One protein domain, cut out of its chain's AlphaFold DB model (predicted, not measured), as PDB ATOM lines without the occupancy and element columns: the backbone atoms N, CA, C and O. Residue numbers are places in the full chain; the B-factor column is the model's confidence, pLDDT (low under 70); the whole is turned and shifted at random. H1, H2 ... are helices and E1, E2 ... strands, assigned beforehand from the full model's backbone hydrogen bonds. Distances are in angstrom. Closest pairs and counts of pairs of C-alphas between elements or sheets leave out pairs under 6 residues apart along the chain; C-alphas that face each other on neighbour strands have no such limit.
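This is residues 2 to 127 of the 403 residues of the protein "DUF342 domain-containing protein" of Sulfurimonas sediminis (UniProt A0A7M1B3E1). With little regular structure, this is a long rod: a head of two small sheets, E1-E3-E5-E4 and E2-E6-E7, both antiparallel, and a loop tail ending in H1 far away. Residues 62 to 96 loop out partway and fold back. The printed part has 126 residues, in order H1 E1 H2 E2 E3 E4 E5 E6 E7, mixed helices and strands, 46 residues in named elements; it is extended, radius of gyration of the C-alphas 25.5 A, spanning 82 by 29 by 24 A.

Start at H1, residues 2 to 9, on neither sheet, with every O i to N i+4 pair within hydrogen-bond range. Next, E1, residues 34 to 37, is antiparallel to E3, residues 56 to 61: N 36 and O 59 are 2.8 A apart. H2, residues 38 to 41, too short for such a pair, only grazes both sheets. E6, residues 114 to 118, and E7, residues 122 to 126, form a hairpin: N 117 and O 124 are 2.9 A apart.

Find C-alpha 2 at (140.970, 151.185, 166.170), where H1 begins; E7 ends at C-alpha 126, (197.602, 164.242, 128.026). E2 is residues 49 to 51, E4 97 to 101, and E5 105 to 110, 16.3 A long.

The printed part has no cut. Links H1 to E1 and E3 to E4 are long. pLDDT is under 70 in 43 residues, among them 2 to 16.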
ATOM      1  N   LYS A   2     142.211 150.766 165.463       62.66
ATOM      2  CA  LYS A   2     140.970 151.185 166.170       62.66
ATOM      3  C   LYS A   2     139.721 151.274 165.271       62.66
ATOM      4  O   LYS A   2     138.634 150.924 165.714       62.66
ATOM      5  N   ILE A   3     139.874 151.694 164.014       66.25
ATOM      6  CA  ILE A   3     138.769 151.811 163.043       66.25
ATOM      7  C   ILE A   3     138.266 150.433 162.586       66.25
ATOM      8  O   ILE A   3     137.060 150.214 162.565       66.25
ATOM      9  N   LEU A   4     139.171 149.490 162.296       67.50
ATOM     10  CA  LEU A   4     138.819 148.112 161.933       67.50
ATOM     11  C   LEU A   4     138.034 147.431 163.060       67.50
ATOM     12  O   LEU A   4     136.957 146.892 162.830       67.50
ATOM     13  N   VAL A   5     138.545 147.526 164.290       69.31
ATOM     14  CA  VAL A   5     137.904 146.965 165.486       69.31
ATOM     15  C   VAL A   5     136.520 147.588 165.696       69.31
ATOM     16  O   VAL A   5     135.544 146.873 165.907       69.31
ATOM     17  N   LYS A   6     136.395 148.911 165.537       69.06
ATOM     18  CA  LYS A   6     135.112 149.621 165.634       69.06
ATOM     19  C   LYS A   6     134.100 149.172 164.569       69.06
ATOM     20  O   LYS A   6     132.916 149.094 164.873       69.06
ATOM     21  N   TYR A   7     134.544 148.849 163.353       68.25
ATOM     22  CA  TYR A   7     133.680 148.317 162.288       68.25
ATOM     23  C   TYR A   7     133.256 146.860 162.527       68.25
ATOM     24  O   TYR A   7     132.097 146.529 162.274       68.25
ATOM     25  N   ILE A   8     134.155 146.020 163.054       68.94
ATOM     26  CA  ILE A   8     133.869 144.624 163.428       68.94
ATOM     27  C   ILE A   8     132.809 144.574 164.537       68.94
ATOM     28  O   ILE A   8     131.792 143.906 164.376       68.94
ATOM     29  N   TYR A   9     132.993 145.335 165.620       66.56
ATOM     30  CA  TYR A   9     132.058 145.334 166.754       66.56
ATOM     31  C   TYR A   9     130.730 146.053 166.472       66.56
ATOM     32  O   TYR A   9     129.736 145.773 167.132       66.56
ATOM     33  N   ALA A  10     130.678 146.954 165.486       65.88
ATOM     34  CA  ALA A  10     129.443 147.640 165.105       65.88
ATOM     35  C   ALA A  10     128.543 146.830 164.148       65.88
ATOM     36  O   ALA A  10     127.464 147.313 163.810       65.88
ATOM     37  N   GLY A  11     128.966 145.649 163.671       60.94
ATOM     38  CA  GLY A  11     128.164 144.798 162.778       60.94
ATOM     39  C   GLY A  11     127.849 145.417 161.406       60.94
ATOM     40  O   GLY A  11     126.875 145.037 160.763       60.94
ATOM     41  N   LYS A  12     128.640 146.399 160.944       60.00
ATOM     42  CA  LYS A  12     128.329 147.240 159.768       60.00
ATOM     43  C   LYS A  12     129.209 146.978 158.540       60.00
ATOM     44  O   LYS A  12     129.570 147.915 157.830       60.00
ATOM     45  N   PHE A  13     129.482 145.720 158.199       63.44
ATOM     46  CA  PHE A  13     129.986 145.368 156.857       63.44
ATOM     47  C   PHE A  13     128.837 145.197 155.849       63.44
ATOM     48  O   PHE A  13     128.755 144.211 155.128       63.44
ATOM     49  N   VAL A  14     127.918 146.166 155.808       67.19
ATOM     50  CA  VAL A  14     126.720 146.121 154.944       67.19
ATOM     51  C   VAL A  14     127.018 146.608 153.513       67.19
ATOM     52  O   VAL A  14     126.211 146.428 152.608       67.19
ATOM     53  N   LYS A  15     128.185 147.232 153.294       66.31
ATOM     54  CA  LYS A  15     128.731 147.646 151.988       66.31
ATOM     55  C   LYS A  15     130.248 147.429 151.977       66.31
ATOM     56  O   LYS A  15     130.866 147.412 153.040       66.31
ATOM     57  N   ARG A  16     130.863 147.282 150.793       69.56
ATOM     58  CA  ARG A  16     132.333 147.194 150.661       69.56
ATOM     59  C   ARG A  16     132.978 148.482 151.180       69.56
ATOM     60  O   ARG A  16     132.713 149.555 150.645       69.56
ATOM     61  N   VAL A  17     133.842 148.364 152.186       71.88
ATOM     62  CA  VAL A  17     134.607 149.478 152.766       71.88
ATOM     63  C   VAL A  17     136.095 149.163 152.635       71.88
ATOM     64  O   VAL A  17     136.509 148.046 152.944       71.88
ATOM     65  N   LYS A  18     136.909 150.122 152.179       72.12
ATOM     66  CA  LYS A  18     138.376 150.016 152.219       72.12
ATOM     67  C   LYS A  18     138.865 150.642 153.521       72.12
ATOM     68  O   LYS A  18     138.637 151.826 153.747       72.12
ATOM     69  N   ILE A  19     139.500 149.844 154.375       73.19
ATOM     70  CA  ILE A  19     140.047 150.302 155.656       73.19
ATOM     71  C   ILE A  19     141.573 150.178 155.576       73.19
ATOM     72  O   ILE A  19     142.054 149.058 155.401       73.19
ATOM     73  N   PRO A  20     142.340 151.278 155.702       67.56
ATOM     74  CA  PRO A  20     143.794 151.194 155.782       67.56
ATOM     75  C   PRO A  20     144.183 150.477 157.083       67.56
ATOM     76  O   PRO A  20     143.780 150.875 158.182       67.56
ATOM     77  N   LEU A  21     144.901 149.360 156.952       69.19
ATOM     78  CA  LEU A  21     145.305 148.521 158.085       69.19
ATOM     79  C   LEU A  21     146.594 149.030 158.736       69.19
ATOM     80  O   LEU A  21     146.676 149.065 159.966       69.19
ATOM     81  N   PHE A  22     147.535 149.485 157.913       68.12
ATOM     82  CA  PHE A  22     148.762 150.171 158.294       68.12
ATOM     83  C   PHE A  22     149.140 151.171 157.191       68.12
ATOM     84  O   PHE A  22     148.726 151.010 156.041       68.12
ATOM     85  N   GLU A  23     149.916 152.189 157.550       65.88
ATOM     86  CA  GLU A  23     150.613 153.066 156.609       65.88
ATOM     87  C   GLU A  23     152.097 152.725 156.724       65.88
ATOM     88  O   GLU A  23     152.691 152.872 157.792       65.88
ATOM     89  N   GLY A  24     152.660 152.151 155.664       66.69
ATOM     90  CA  GLY A  24     154.093 151.892 155.584       66.69
ATOM     91  C   GLY A  24     154.843 153.157 155.179       66.69
ATOM     92  O   GLY A  24     154.276 154.039 154.535       66.69
ATOM     93  N   ILE A  25     156.125 153.227 155.524       67.56
ATOM     94  CA  ILE A  25     157.051 154.183 154.910       67.56
ATOM     95  C   ILE A  25     157.531 153.548 153.601       67.56
ATOM     96  O   ILE A  25     157.784 152.339 153.571       67.56
ATOM     97  N   GLU A  26     157.638 154.322 152.519       67.69
ATOM     98  CA  GLU A  26     158.262 153.811 151.297       67.69
ATOM     99  C   GLU A  26     159.706 153.381 151.605       67.69
ATOM    100  O   GLU A  26     160.487 154.185 152.125       67.69
ATOM    101  N   PRO A  27     160.076 152.117 151.336       67.88
ATOM    102  CA  PRO A  27     161.399 151.633 151.681       67.88
ATOM    103  C   PRO A  27     162.446 152.327 150.813       67.88
ATOM    104  O   PRO A  27     162.366 152.324 149.582       67.88
ATOM    105  N   VAL A  28     163.477 152.873 151.455       68.44
ATOM    106  CA  VAL A  28     164.687 153.296 150.747       68.44
ATOM    107  C   VAL A  28     165.440 152.028 150.358       68.44
ATOM    108  O   VAL A  28     166.022 151.357 151.208       68.44
ATOM    109  N   LEU A  29     165.379 151.665 149.079       69.38
ATOM    110  CA  LEU A  29     166.062 150.481 148.565       69.38
ATOM    111  C   LEU A  29     167.578 150.692 148.594       69.38
ATOM    112  O   LEU A  29     168.081 151.643 147.990       69.38
ATOM    113  N   THR A  30     168.294 149.777 149.251       70.69
ATOM    114  CA  THR A  30     169.758 149.765 149.251       70.69
ATOM    115  C   THR A  30     170.281 149.602 147.826       70.69
ATOM    116  O   THR A  30     169.822 148.734 147.080       70.69
ATOM    117  N   ARG A  31     171.252 150.431 147.435       76.19
ATOM    118  CA  ARG A  31     171.947 150.333 146.145       76.19
ATOM    119  C   ARG A  31     173.452 150.292 146.392       76.19
ATOM    120  O   ARG A  31     173.943 151.207 147.054       76.19
ATOM    121  N   PRO A  32     174.175 149.281 145.878       78.56
ATOM    122  CA  PRO A  32     175.622 149.231 146.025       78.56
ATOM    123  C   PRO A  32     176.277 150.381 145.259       78.56
ATOM    124  O   PRO A  32     175.746 150.855 144.247       78.56
ATOM    125  N   GLY A  33     177.445 150.807 145.739       82.12
ATOM    126  CA  GLY A  33     178.295 151.727 144.993       82.12
ATOM    127  C   GLY A  33     178.723 151.114 143.656       82.12
ATOM    128  O   GLY A  33     178.908 149.899 143.561       82.12
ATOM    129  N   LYS A  34     178.865 151.939 142.615       87.06
ATOM    130  CA  LYS A  34     179.309 151.494 141.284       87.06
ATOM    131  C   LYS A  34     180.338 152.463 140.725       87.06
ATOM    132  O   LYS A  34     180.041 153.649 140.602       87.06
ATOM    133  N   LEU A  35     181.496 151.947 140.327       89.56
ATOM    134  CA  LEU A  35     182.499 152.690 139.569       89.56
ATOM    135  C   LEU A  35     182.334 152.388 138.072       89.56
ATOM    136  O   LEU A  35     182.274 151.224 137.678       89.56
ATOM    137  N   ILE A  36     182.213 153.427 137.250       90.31
ATOM    138  CA  ILE A  36     181.989 153.327 135.803       90.31
ATOM    139  C   ILE A  36     183.127 154.049 135.087       90.31
ATOM    140  O   ILE A  36     183.342 155.237 135.320       90.31
ATOM    141  N   PHE A  37     183.829 153.337 134.206       90.75
ATOM    142  CA  PHE A  37     184.870 153.891 133.339       90.75
ATOM    143  C   PHE A  37     184.265 154.191 131.966       90.75
ATOM    144  O   PHE A  37     184.367 153.375 131.053       90.75
ATOM    145  N   TRP A  38     183.620 155.350 131.832       90.50
ATOM    146  CA  TRP A  38     182.921 155.754 130.609       90.50
ATOM    147  C   TRP A  38     183.842 155.773 129.387       90.50
ATOM    148  O   TRP A  38     183.452 155.298 128.324       90.50
ATOM    149  N   PHE A  39     185.096 156.200 129.559       86.88
ATOM    150  CA  PHE A  39     186.073 156.208 128.467       86.88
ATOM    151  C   PHE A  39     186.360 154.801 127.900       86.88
ATOM    152  O   PHE A  39     186.652 154.670 126.719       86.88
ATOM    153  N   LYS A  40     186.225 153.726 128.694       85.81
ATOM    154  CA  LYS A  40     186.411 152.340 128.212       85.81
ATOM    155  C   LYS A  40     185.207 151.797 127.445       85.81
ATOM    156  O   LYS A  40     185.353 150.824 126.714       85.81
ATOM    157  N   GLU A  41     184.028 152.382 127.644       83.56
ATOM    158  CA  GLU A  41     182.794 151.990 126.952       83.56
ATOM    159  C   GLU A  41     182.661 152.674 125.576       83.56
ATOM    160  O   GLU A  41     181.796 152.302 124.787       83.56
ATOM    161  N   LYS A  42     183.533 153.645 125.271       79.12
ATOM    162  CA  LYS A  42     183.601 154.355 123.988       79.12
ATOM    163  C   LYS A  42     184.205 153.452 122.904       79.12
ATOM    164  O   LYS A  42     185.241 152.819 123.122       79.12
ATOM    165  N   GLU A  43     183.583 153.411 121.724       69.44
ATOM    166  CA  GLU A  43     184.203 152.796 120.544       69.44
ATOM    167  C   GLU A  43     185.489 153.557 120.197       69.44
ATOM    168  O   GLU A  43     185.471 154.772 120.016       69.44
ATOM    169  N   HIS A  44     186.612 152.844 120.121       64.38
ATOM    170  CA  HIS A  44     187.915 153.407 119.776       64.38
ATOM    171  C   HIS A  44     188.666 152.446 118.850       64.38
ATOM    172  O   HIS A  44     188.560 151.225 118.961       64.38
ATOM    173  N   THR A  45     189.418 153.005 117.904       46.91
ATOM    174  CA  THR A  45     190.131 152.266 116.847       46.91
ATOM    175  C   THR A  45     191.625 152.065 117.150       46.91
ATOM    176  O   THR A  45     192.333 151.430 116.365       46.91
ATOM    177  N   GLY A  46     192.122 152.577 118.287       54.66
ATOM    178  CA  GLY A  46     193.542 152.595 118.668       54.66
ATOM    179  C   GLY A  46     193.865 151.953 120.025       54.66
ATOM    180  O   GLY A  46     193.008 151.388 120.682       54.66
ATOM    181  N   GLU A  47     195.134 152.032 120.447       57.25
ATOM    182  CA  GLU A  47     195.578 151.653 121.811       57.25
ATOM    183  C   GLU A  47     195.354 152.780 122.835       57.25
ATOM    184  O   GLU A  47     195.456 152.557 124.037       57.25
ATOM    185  N   VAL A  48     195.064 153.989 122.349       67.75
ATOM    186  CA  VAL A  48     194.791 155.194 123.135       67.75
ATOM    187  C   VAL A  48     193.324 155.583 122.969       67.75
ATOM    188  O   VAL A  48     192.739 155.354 121.909       67.75
ATOM    189  N   ILE A  49     192.735 156.147 124.024       77.25
ATOM    190  CA  ILE A  49     191.321 156.536 124.072       77.25
ATOM    191  C   ILE A  49     191.249 158.062 124.107       77.25
ATOM    192  O   ILE A  49     191.678 158.671 125.087       77.25
ATOM    193  N   GLU A  50     190.730 158.659 123.034       78.25
ATOM    194  CA  GLU A  50     190.551 160.109 122.895       78.25
ATOM    195  C   GLU A  50     189.335 160.602 123.688       78.25
ATOM    196  O   GLU A  50     188.279 159.951 123.715       78.25
ATOM    197  N   VAL A  51     189.482 161.769 124.311       85.00
ATOM    198  CA  VAL A  51     188.446 162.454 125.086       85.00
ATOM    199  C   VAL A  51     188.440 163.955 124.820       85.00
ATOM    200  O   VAL A  51     189.489 164.583 124.674       85.00
ATOM    201  N   GLU A  52     187.243 164.526 124.791       86.69
ATOM    202  CA  GLU A  52     186.985 165.949 124.596       86.69
ATOM    203  C   GLU A  52     187.080 166.748 125.901       86.69
ATOM    204  O   GLU A  52     186.960 166.217 127.012       86.69
ATOM    205  N   GLU A  53     187.235 168.067 125.771       86.75
ATOM    206  CA  GLU A  53     187.085 168.966 126.912       86.75
ATOM    207  C   GLU A  53     185.674 168.829 127.512       86.75
ATOM    208  O   GLU A  53     184.669 168.823 126.803       86.75
ATOM    209  N   ASN A  54     185.584 168.752 128.840       90.94
ATOM    210  CA  ASN A  54     184.350 168.530 129.594       90.94
ATOM    211  C   ASN A  54     183.716 167.134 129.416       90.94
ATOM    212  O   ASN A  54     182.598 166.904 129.891       90.94
ATOM    213  N   GLU A  55     184.422 166.173 128.808       91.31
ATOM    214  CA  GLU A  55     183.965 164.783 128.711       91.31
ATOM    215  C   GLU A  55     184.054 164.058 130.068       91.31
ATOM    216  O   GLU A  55     185.007 164.218 130.835       91.31
ATOM    217  N   LEU A  56     183.043 163.245 130.386       92.69
ATOM    218  CA  LEU A  56     183.002 162.444 131.608       92.69
ATOM    219  C   LEU A  56     183.857 161.182 131.442       92.69
ATOM    220  O   LEU A  56     183.511 160.294 130.669       92.69
ATOM    221  N   LEU A  57     184.929 161.070 132.224       92.75
ATOM    222  CA  LEU A  57     185.881 159.959 132.157       92.75
ATOM    223  C   LEU A  57     185.448 158.802 133.059       92.75
ATOM    224  O   LEU A  57     185.290 157.661 132.622       92.75
ATOM    225  N   VAL A  58     185.250 159.111 134.341       93.69
ATOM    226  CA  VAL A  58     184.919 158.139 135.385       93.69
ATOM    227  C   VAL A  58     183.777 158.687 136.230       93.69
ATOM    228  O   VAL A  58     183.747 159.868 136.578       93.69
ATOM    229  N   GLU A  59     182.822 157.830 136.576       93.06
ATOM    230  CA  GLU A  59     181.758 158.152 137.524       93.06
ATOM    231  C   GLU A  59     181.726 157.110 138.637       93.06
ATOM    232  O   GLU A  59     181.511 155.923 138.393       93.06
ATOM    233  N   TYR A  60     181.878 157.572 139.873       92.62
ATOM    234  CA  TYR A  60     181.589 156.787 141.058       92.62
ATOM    235  C   TYR A  60     180.196 157.144 141.576       92.62
ATOM    236  O   TYR A  60     179.948 158.258 142.044       92.62
ATOM    237  N   LYS A  61     179.258 156.201 141.492       89.25
ATOM    238  CA  LYS A  61     177.927 156.313 142.099       89.25
ATOM    239  C   LYS A  61     178.012 155.822 143.536       89.25
ATOM    240  O   LYS A  61     178.318 154.652 143.756       89.25
ATOM    241  N   LYS A  62     177.742 156.711 144.493       86.38
ATOM    242  CA  LYS A  62     177.829 156.412 145.926       86.38
ATOM    243  C   LYS A  62     176.740 155.411 146.331       86.38
ATOM    244  O   LYS A  62     175.633 155.470 145.785       86.38
ATOM    245  N   PRO A  63     177.021 154.517 147.291       83.44
ATOM    246  CA  PRO A  63     176.011 153.607 147.803       83.44
ATOM    247  C   PRO A  63     174.874 154.376 148.477       83.44
ATOM    248  O   PRO A  63     175.094 155.364 149.180       83.44
ATOM    249  N   VAL A  64     173.650 153.888 148.287       79.56
ATOM    250  CA  VAL A  64     172.488 154.326 149.063       79.56
ATOM    251  C   VAL A  64     172.226 153.245 150.089       79.56
ATOM    252  O   VAL A  64     171.908 152.117 149.717       79.56
ATOM    253  N   TYR A  65     172.369 153.581 151.364       74.56
ATOM    254  CA  TYR A  65     172.044 152.667 152.448       74.56
ATOM    255  C   TYR A  65     170.544 152.726 152.716       74.56
ATOM    256  O   TYR A  65     169.985 153.802 152.946       74.56
ATOM    257  N   GLY A  66     169.890 151.569 152.649       69.94
ATOM    258  CA  GLY A  66     168.513 151.438 153.091       69.94
ATOM    259  C   GLY A  66     168.386 151.662 154.595       69.94
ATOM    260  O   GLY A  66     169.371 151.675 155.335       69.94
ATOM    261  N   GLN A  67     167.153 151.851 155.051       71.31
ATOM    262  CA  GLN A  67     166.856 151.930 156.477       71.31
ATOM    263  C   GLN A  67     166.401 150.568 156.983       71.31
ATOM    264  O   GLN A  67     165.620 149.883 156.319       71.31
ATOM    265  N   ASN A  68     166.858 150.206 158.179       73.50
ATOM    266  CA  ASN A  68     166.340 149.042 158.882       73.50
ATOM    267  C   ASN A  68     164.851 149.255 159.170       73.50
ATOM    268  O   ASN A  68     164.435 150.347 159.563       73.50
ATOM    269  N   GLY A  69     164.043 148.217 158.983       72.50
ATOM    270  CA  GLY A  69     162.595 148.336 159.110       72.50
ATOM    271  C   GLY A  69     161.916 147.022 159.446       72.50
ATOM    272  O   GLY A  69     162.565 145.999 159.630       72.50
ATOM    273  N   LEU A  70     160.590 147.057 159.532       73.25
ATOM    274  CA  LEU A  70     159.758 145.863 159.649       73.25
ATOM    275  C   LEU A  70     158.916 145.732 158.382       73.25
ATOM    276  O   LEU A  70     158.382 146.727 157.887       73.25
ATOM    277  N   ASN A  71     158.774 144.518 157.859       70.56
ATOM    278  CA  ASN A  71     157.827 144.267 156.776       70.56
ATOM    279  C   ASN A  71     156.371 144.262 157.300       70.56
ATOM    280  O   ASN A  71     156.116 144.366 158.501       70.56
ATOM    281  N   ALA A  72     155.389 144.114 156.403       68.19
ATOM    282  CA  ALA A  72     153.960 144.107 156.756       68.19
ATOM    283  C   ALA A  72     153.540 142.968 157.716       68.19
ATOM    284  O   ALA A  72     152.423 142.987 158.234       68.19
ATOM    285  N   PHE A  73     154.426 141.996 157.957       73.62
ATOM    286  CA  PHE A  73     154.243 140.881 158.884       73.62
ATOM    287  C   PHE A  73     155.011 141.063 160.204       73.62
ATOM    288  O   PHE A  73     154.903 140.219 161.089       73.62
ATOM    289  N   GLY A  74     155.738 142.174 160.372       68.12
ATOM    290  CA  GLY A  74     156.523 142.459 161.574       68.12
ATOM    291  C   GLY A  74     157.900 141.789 161.599       68.12
ATOM    292  O   GLY A  74     158.533 141.769 162.651       68.12
ATOM    293  N   GLU A  75     158.373 141.247 160.476       76.62
ATOM    294  CA  GLU A  75     159.711 140.661 160.370       76.62
ATOM    295  C   GLU A  75     160.748 141.757 160.104       76.62
ATOM    296  O   GLU A  75     160.499 142.682 159.325       76.62
ATOM    297  N   TYR A  76     161.910 141.645 160.747       70.12
ATOM    298  CA  TYR A  76     162.999 142.610 160.618       70.12
ATOM    299  C   TYR A  76     163.648 142.558 159.231       70.12
ATOM    300  O   TYR A  76     164.080 141.504 158.771       70.12
ATOM    301  N   LEU A  77     163.736 143.719 158.588       65.75
ATOM    302  CA  LEU A  77     164.482 143.968 157.363       65.75
ATOM    303  C   LEU A  77     165.802 144.641 157.746       65.75
ATOM    304  O   LEU A  77     165.815 145.804 158.153       65.75
ATOM    305  N   ASP A  78     166.894 143.889 157.625       64.94
ATOM    306  CA  ASP A  78     168.253 144.382 157.845       64.94
ATOM    307  C   ASP A  78     168.800 145.019 156.558       64.94
ATOM    308  O   ASP A  78     168.786 144.393 155.496       64.94
ATOM    309  N   ALA A  79     169.275 146.264 156.639       62.94
ATOM    310  CA  ALA A  79     169.866 146.987 155.515       62.94
ATOM    311  C   ALA A  79     171.365 146.691 155.315       62.94
ATOM    312  O   ALA A  79     171.986 147.283 154.428       62.94
ATOM    313  N   ASN A  80     171.952 145.793 156.115       59.47
ATOM    314  CA  ASN A  80     173.362 145.423 156.025       59.47
ATOM    315  C   ASN A  80     173.733 144.889 154.628       59.47
ATOM    316  O   ASN A  80     173.276 143.831 154.197       59.47
ATOM    317  N   PHE A  81     174.610 145.615 153.930       57.16
ATOM    318  CA  PHE A  81     175.204 145.200 152.658       57.16
ATOM    319  C   PHE A  81     176.730 145.158 152.779       57.16
ATOM    320  O   PHE A  81     177.335 146.096 153.292       57.16
ATOM    321  N   ALA A  82     177.343 144.076 152.286       52.94
ATOM    322  CA  ALA A  82     178.776 143.794 152.438       52.94
ATOM    323  C   ALA A  82     179.620 144.000 151.160       52.94
ATOM    324  O   ALA A  82     180.826 143.804 151.205       52.94
ATOM    325  N   ASN A  83     179.030 144.414 150.032       55.62
ATOM    326  CA  ASN A  83     179.730 144.507 148.739       55.62
ATOM    327  C   ASN A  83     179.577 145.898 148.100       55.62
ATOM    328  O   ASN A  83     178.930 146.039 147.061       55.62
ATOM    329  N   ASN A  84     180.139 146.932 148.726       62.00
ATOM    330  CA  ASN A  84     180.277 148.239 148.081       62.00
ATOM    331  C   ASN A  84     181.590 148.276 147.299       62.00
ATOM    332  O   ASN A  84     182.630 147.918 147.840       62.00
ATOM    333  N   MET A  85     181.542 148.697 146.032       64.25
ATOM    334  CA  MET A  85     182.768 149.097 145.341       64.25
ATOM    335  C   MET A  85     183.278 150.392 145.958       64.25
ATOM    336  O   MET A  85     182.490 151.314 146.174       64.25
ATOM    337  N   ASP A  86     184.583 150.450 146.197       73.75
ATOM    338  CA  ASP A  86     185.257 151.671 146.610       73.75
ATOM    339  C   ASP A  86     185.343 152.681 145.454       73.75
ATOM    340  O   ASP A  86     185.201 152.341 144.273       73.75
ATOM    341  N   ASP A  87     185.561 153.944 145.822       81.75
ATOM    342  CA  ASP A  87     185.863 155.025 144.882       81.75
ATOM    343  C   ASP A  87     187.166 154.736 144.106       81.75
ATOM    344  O   ASP A  87     187.940 153.847 144.474       81.75
ATOM    345  N   LEU A  88     187.427 155.503 143.044       85.88
ATOM    346  CA  LEU A  88     188.632 155.393 142.225       85.88
ATOM    347  C   LEU A  88     189.902 155.479 143.093       85.88
ATOM    348  O   LEU A  88     190.204 156.524 143.666       85.88
ATOM    349  N   GLN A  89     190.659 154.380 143.150       84.69
ATOM    350  CA  GLN A  89     191.937 154.264 143.864       84.69
ATOM    351  C   GLN A  89     193.116 154.591 142.935       84.69
ATOM    352  O   GLN A  89     193.996 153.759 142.727       84.69
ATOM    353  N   ALA A  90     193.093 155.773 142.323       85.88
ATOM    354  CA  ALA A  90     194.169 156.258 141.468       85.88
ATOM    355  C   ALA A  90     194.462 157.729 141.773       85.88
ATOM    356  O   ALA A  90     193.542 158.497 142.063       85.88
ATOM    357  N   ASP A  91     195.732 158.110 141.681       88.88
ATOM    358  CA  ASP A  91     196.173 159.495 141.694       88.88
ATOM    359  C   ASP A  91     195.631 160.184 140.440       88.88
ATOM    360  O   ASP A  91     195.808 159.707 139.319       88.88
ATOM    361  N   VAL A  92     194.906 161.281 140.628       90.44
ATOM    362  CA  VAL A  92     194.276 162.016 139.529       90.44
ATOM    363  C   VAL A  92     195.051 163.297 139.298       90.44
ATOM    364  O   VAL A  92     195.217 164.092 140.225       90.44
ATOM    365  N   ASP A  93     195.482 163.529 138.061       90.62
ATOM    366  CA  ASP A  93     196.103 164.800 137.707       90.62
ATOM    367  C   ASP A  93     195.064 165.931 137.735       90.62
ATOM    368  O   ASP A  93     194.243 166.100 136.831       90.62
ATOM    369  N   GLU A  94     195.115 166.750 138.786       89.38
ATOM    370  CA  GLU A  94     194.205 167.881 138.967       89.38
ATOM    371  C   GLU A  94     194.358 168.961 137.884       89.38
ATOM    372  O   GLU A  94     193.487 169.827 137.759       89.38
ATOM    373  N   LYS A  95     195.445 168.958 137.097       89.25
ATOM    374  CA  LYS A  95     195.617 169.909 135.990       89.25
ATOM    375  C   LYS A  95     194.753 169.535 134.794       89.25
ATOM    376  O   LYS A  95     194.096 170.418 134.245       89.25
ATOM    377  N   SER A  96     194.721 168.256 134.429       89.62
ATOM    378  CA  SER A  96     193.967 167.745 133.282       89.62
ATOM    379  C   SER A  96     192.553 167.273 133.624       89.62
ATOM    380  O   SER A  96     191.723 167.183 132.724       89.62
ATOM    381  N   ILE A  97     192.230 167.020 134.899       93.50
ATOM    382  CA  ILE A  97     190.930 166.460 135.307       93.50
ATOM    383  C   ILE A  97     190.272 167.304 136.408       93.50
ATOM    384  O   ILE A  97     190.883 167.725 137.391       93.50
ATOM    385  N   ALA A  98     188.978 167.575 136.242       94.12
ATOM    386  CA  ALA A  98     188.106 168.204 137.220       94.12
ATOM    387  C   ALA A  98     187.320 167.142 137.990       94.12
ATOM    388  O   ALA A  98     186.638 166.303 137.401       94.12
ATOM    389  N   ILE A  99     187.363 167.222 139.318       93.44
ATOM    390  CA  ILE A  99     186.573 166.360 140.196       93.44
ATOM    391  C   ILE A  99     185.332 167.135 140.637       93.44
ATOM    392  O   ILE A  99     185.433 168.177 141.283       93.44
ATOM    393  N   GLN A 100     184.154 166.626 140.291       93.81
ATOM    394  CA  GLN A 100     182.869 167.167 140.726       93.81
ATOM    395  C   GLN A 100     182.155 166.152 141.611       93.81
ATOM    396  O   GLN A 100     181.747 165.083 141.155       93.81
ATOM    397  N   GLU A 101     181.973 166.490 142.884       92.31
ATOM    398  CA  GLU A 101     181.346 165.610 143.864       92.31
ATOM    399  C   GLU A 101     180.035 166.195 144.387       92.31
ATOM    400  O   GLU A 101     179.944 167.367 144.742       92.31
ATOM    401  N   ASN A 102     179.005 165.354 144.451       90.75
ATOM    402  CA  ASN A 102     177.737 165.665 145.096       90.75
ATOM    403  C   ASN A 102     177.343 164.540 146.073       90.75
ATOM    404  O   ASN A 102     178.100 163.595 146.321       90.75
ATOM    405  N   ALA A 103     176.147 164.638 146.657       85.81
ATOM    406  CA  ALA A 103     175.662 163.666 147.639       85.81
ATOM    407  C   ALA A 103     175.511 162.237 147.075       85.81
ATOM    408  O   ALA A 103     175.618 161.274 147.828       85.81
ATOM    409  N   THR A 104     175.289 162.088 145.767       86.56
ATOM    410  CA  THR A 104     174.958 160.807 145.115       86.56
ATOM    411  C   THR A 104     176.068 160.240 144.231       86.56
ATOM    412  O   THR A 104     176.072 159.048 143.936       86.56
ATOM    413  N   SER A 105     177.006 161.070 143.780       91.25
ATOM    414  CA  SER A 105     178.028 160.684 142.808       91.25
ATOM    415  C   SER A 105     179.271 161.560 142.900       91.25
ATOM    416  O   SER A 105     179.175 162.741 143.241       91.25
ATOM    417  N   LYS A 106     180.404 161.006 142.481       92.12
ATOM    418  CA  LYS A 106     181.649 161.718 142.200       92.12
ATOM    419  C   LYS A 106     182.019 161.501 140.734       92.12
ATOM    420  O   LYS A 106     181.989 160.371 140.251       92.12
ATOM    421  N   LYS A 107     182.290 162.585 140.014       94.19
ATOM    422  CA  LYS A 107     182.540 162.601 138.570       94.19
ATOM    423  C   LYS A 107     183.932 163.143 138.292       94.19
ATOM    424  O   LYS A 107     184.300 164.179 138.839       94.19
ATOM    425  N   TYR A 108     184.653 162.456 137.421       94.50
ATOM    426  CA  TYR A 108     185.972 162.835 136.932       94.50
ATOM    427  C   TYR A 108     185.806 163.271 135.480       94.50
ATOM    428  O   TYR A 108     185.446 162.455 134.631       94.50
ATOM    429  N   ILE A 109     185.976 164.562 135.225       93.56
ATOM    430  CA  ILE A 109     185.654 165.218 133.955       93.56
ATOM    431  C   ILE A 109     186.938 165.786 133.363       93.56
ATOM    432  O   ILE A 109     187.707 166.418 134.086       93.56
ATOM    433  N   SER A 110     187.176 165.586 132.071       92.31
ATOM    434  CA  SER A 110     188.355 166.143 131.413       92.31
ATOM    435  C   SER A 110     188.304 167.673 131.378       92.31
ATOM    436  O   SER A 110     187.273 168.254 131.045       92.31
ATOM    437  N   LYS A 111     189.410 168.341 131.712       89.94
ATOM    438  CA  LYS A 111     189.590 169.800 131.572       89.94
ATOM    439  C   LYS A 111     190.206 170.199 130.239       89.94
ATOM    440  O   LYS A 111     190.250 171.385 129.939       89.94
ATOM    441  N   ILE A 112     190.744 169.233 129.501       86.75
ATOM    442  CA  ILE A 112     191.416 169.440 128.221       86.75
ATOM    443  C   ILE A 112     191.009 168.336 127.249       86.75
ATOM    444  O   ILE A 112     190.641 167.239 127.668       86.75
ATOM    445  N   ARG A 113     191.100 168.605 125.952       82.56
ATOM    446  CA  ARG A 113     191.045 167.555 124.935       82.56
ATOM    447  C   ARG A 113     192.371 166.784 124.905       82.56
ATOM    448  O   ARG A 113     193.431 167.391 125.070       82.56
ATOM    449  N   GLY A 114     192.325 165.467 124.719       80.38
ATOM    450  CA  GLY A 114     193.528 164.636 124.624       80.38
ATOM    451  C   GLY A 114     193.249 163.144 124.771       80.38
ATOM    452  O   GLY A 114     192.161 162.667 124.460       80.38
ATOM    453  N   TYR A 115     194.232 162.399 125.271       82.56
ATOM    454  CA  TYR A 115     194.163 160.951 125.449       82.56
ATOM    455  C   TYR A 115     194.186 160.569 126.923       82.56
ATOM    456  O   TYR A 115     194.976 161.092 127.711       82.56
ATOM    457  N   VAL A 116     193.330 159.618 127.292       86.19
ATOM    458  CA  VAL A 116     193.279 159.086 128.654       86.19
ATOM    459  C   VAL A 116     194.450 158.139 128.882       86.19
ATOM    460  O   VAL A 116     194.557 157.093 128.238       86.19
ATOM    461  N   HIS A 117     195.276 158.460 129.870       85.31
ATOM    462  CA  HIS A 117     196.283 157.561 130.414       85.31
ATOM    463  C   HIS A 117     195.776 157.011 131.746       85.31
ATOM    464  O   HIS A 117     195.566 157.758 132.700       85.31
ATOM    465  N   TYR A 118     195.552 155.696 131.793       86.19
ATOM    466  CA  TYR A 118     195.152 154.994 133.008       86.19
ATOM    467  C   TYR A 118     195.894 153.666 133.138       86.19
ATOM    468  O   TYR A 118     195.618 152.721 132.397       86.19
ATOM    469  N   ASP A 119     196.805 153.581 134.105       81.62
ATOM    470  CA  ASP A 119     197.591 152.374 134.399       81.62
ATOM    471  C   ASP A 119     197.094 151.616 135.648       81.62
ATOM    472  O   ASP A 119     197.669 150.604 136.052       81.62
ATOM    473  N   GLY A 120     196.000 152.090 136.252       82.94
ATOM    474  CA  GLY A 120     195.449 151.568 137.502       82.94
ATOM    475  C   GLY A 120     195.940 152.283 138.761       82.94
ATOM    476  O   GLY A 120     195.332 152.092 139.808       82.94
ATOM    477  N   LYS A 121     196.999 153.096 138.670       87.25
ATOM    478  CA  LYS A 121     197.543 153.905 139.769       87.25
ATOM    479  C   LYS A 121     197.400 155.392 139.520       87.25
ATOM    480  O   LYS A 121     197.198 156.121 140.477       87.25
ATOM    481  N   GLU A 122     197.491 155.824 138.272       90.38
ATOM    482  CA  GLU A 122     197.361 157.217 137.868       90.38
ATOM    483  C   GLU A 122     196.291 157.345 136.777       90.38
ATOM    484  O   GLU A 122     196.151 156.472 135.915       90.38
ATOM    485  N   LEU A 123     195.508 158.420 136.839       90.19
ATOM    486  CA  LEU A 123     194.563 158.835 135.810       90.19
ATOM    487  C   LEU A 123     194.881 160.275 135.404       90.19
ATOM    488  O   LEU A 123     194.743 161.199 136.207       90.19
ATOM    489  N   LEU A 124     195.242 160.465 134.140       90.44
ATOM    490  CA  LEU A 124     195.482 161.783 133.559       90.44
ATOM    491  C   LEU A 124     194.979 161.845 132.119       90.44
ATOM    492  O   LEU A 124     194.791 160.813 131.466       90.44
ATOM    493  N   VAL A 125     194.779 163.063 131.628       87.25
ATOM    494  CA  VAL A 125     194.586 163.327 130.201       87.25
ATOM    495  C   VAL A 125     195.802 164.098 129.706       87.25
ATOM    496  O   VAL A 125     196.147 165.132 130.273       87.25
ATOM    497  N   ASP A 126     196.467 163.579 128.676       82.06
ATOM    498  CA  ASP A 126     197.602 164.242 128.026       82.06
ATOM    499  C   ASP A 126     197.247 164.505 126.561       82.06
ATOM    500  O   ASP A 126     196.649 163.668 125.886       82.06
ATOM    501  N   ASN A 127     197.619 165.672 126.053       76.62
ATOM    502  CA  ASN A 127     197.490 166.000 124.639       76.62
ATOM    503  C   ASN A 127     198.690 165.491 123.818       76.62
ATOM    504  O   ASN A 127     198.758 165.707 122.608       76.62
TER     505      ASN A 127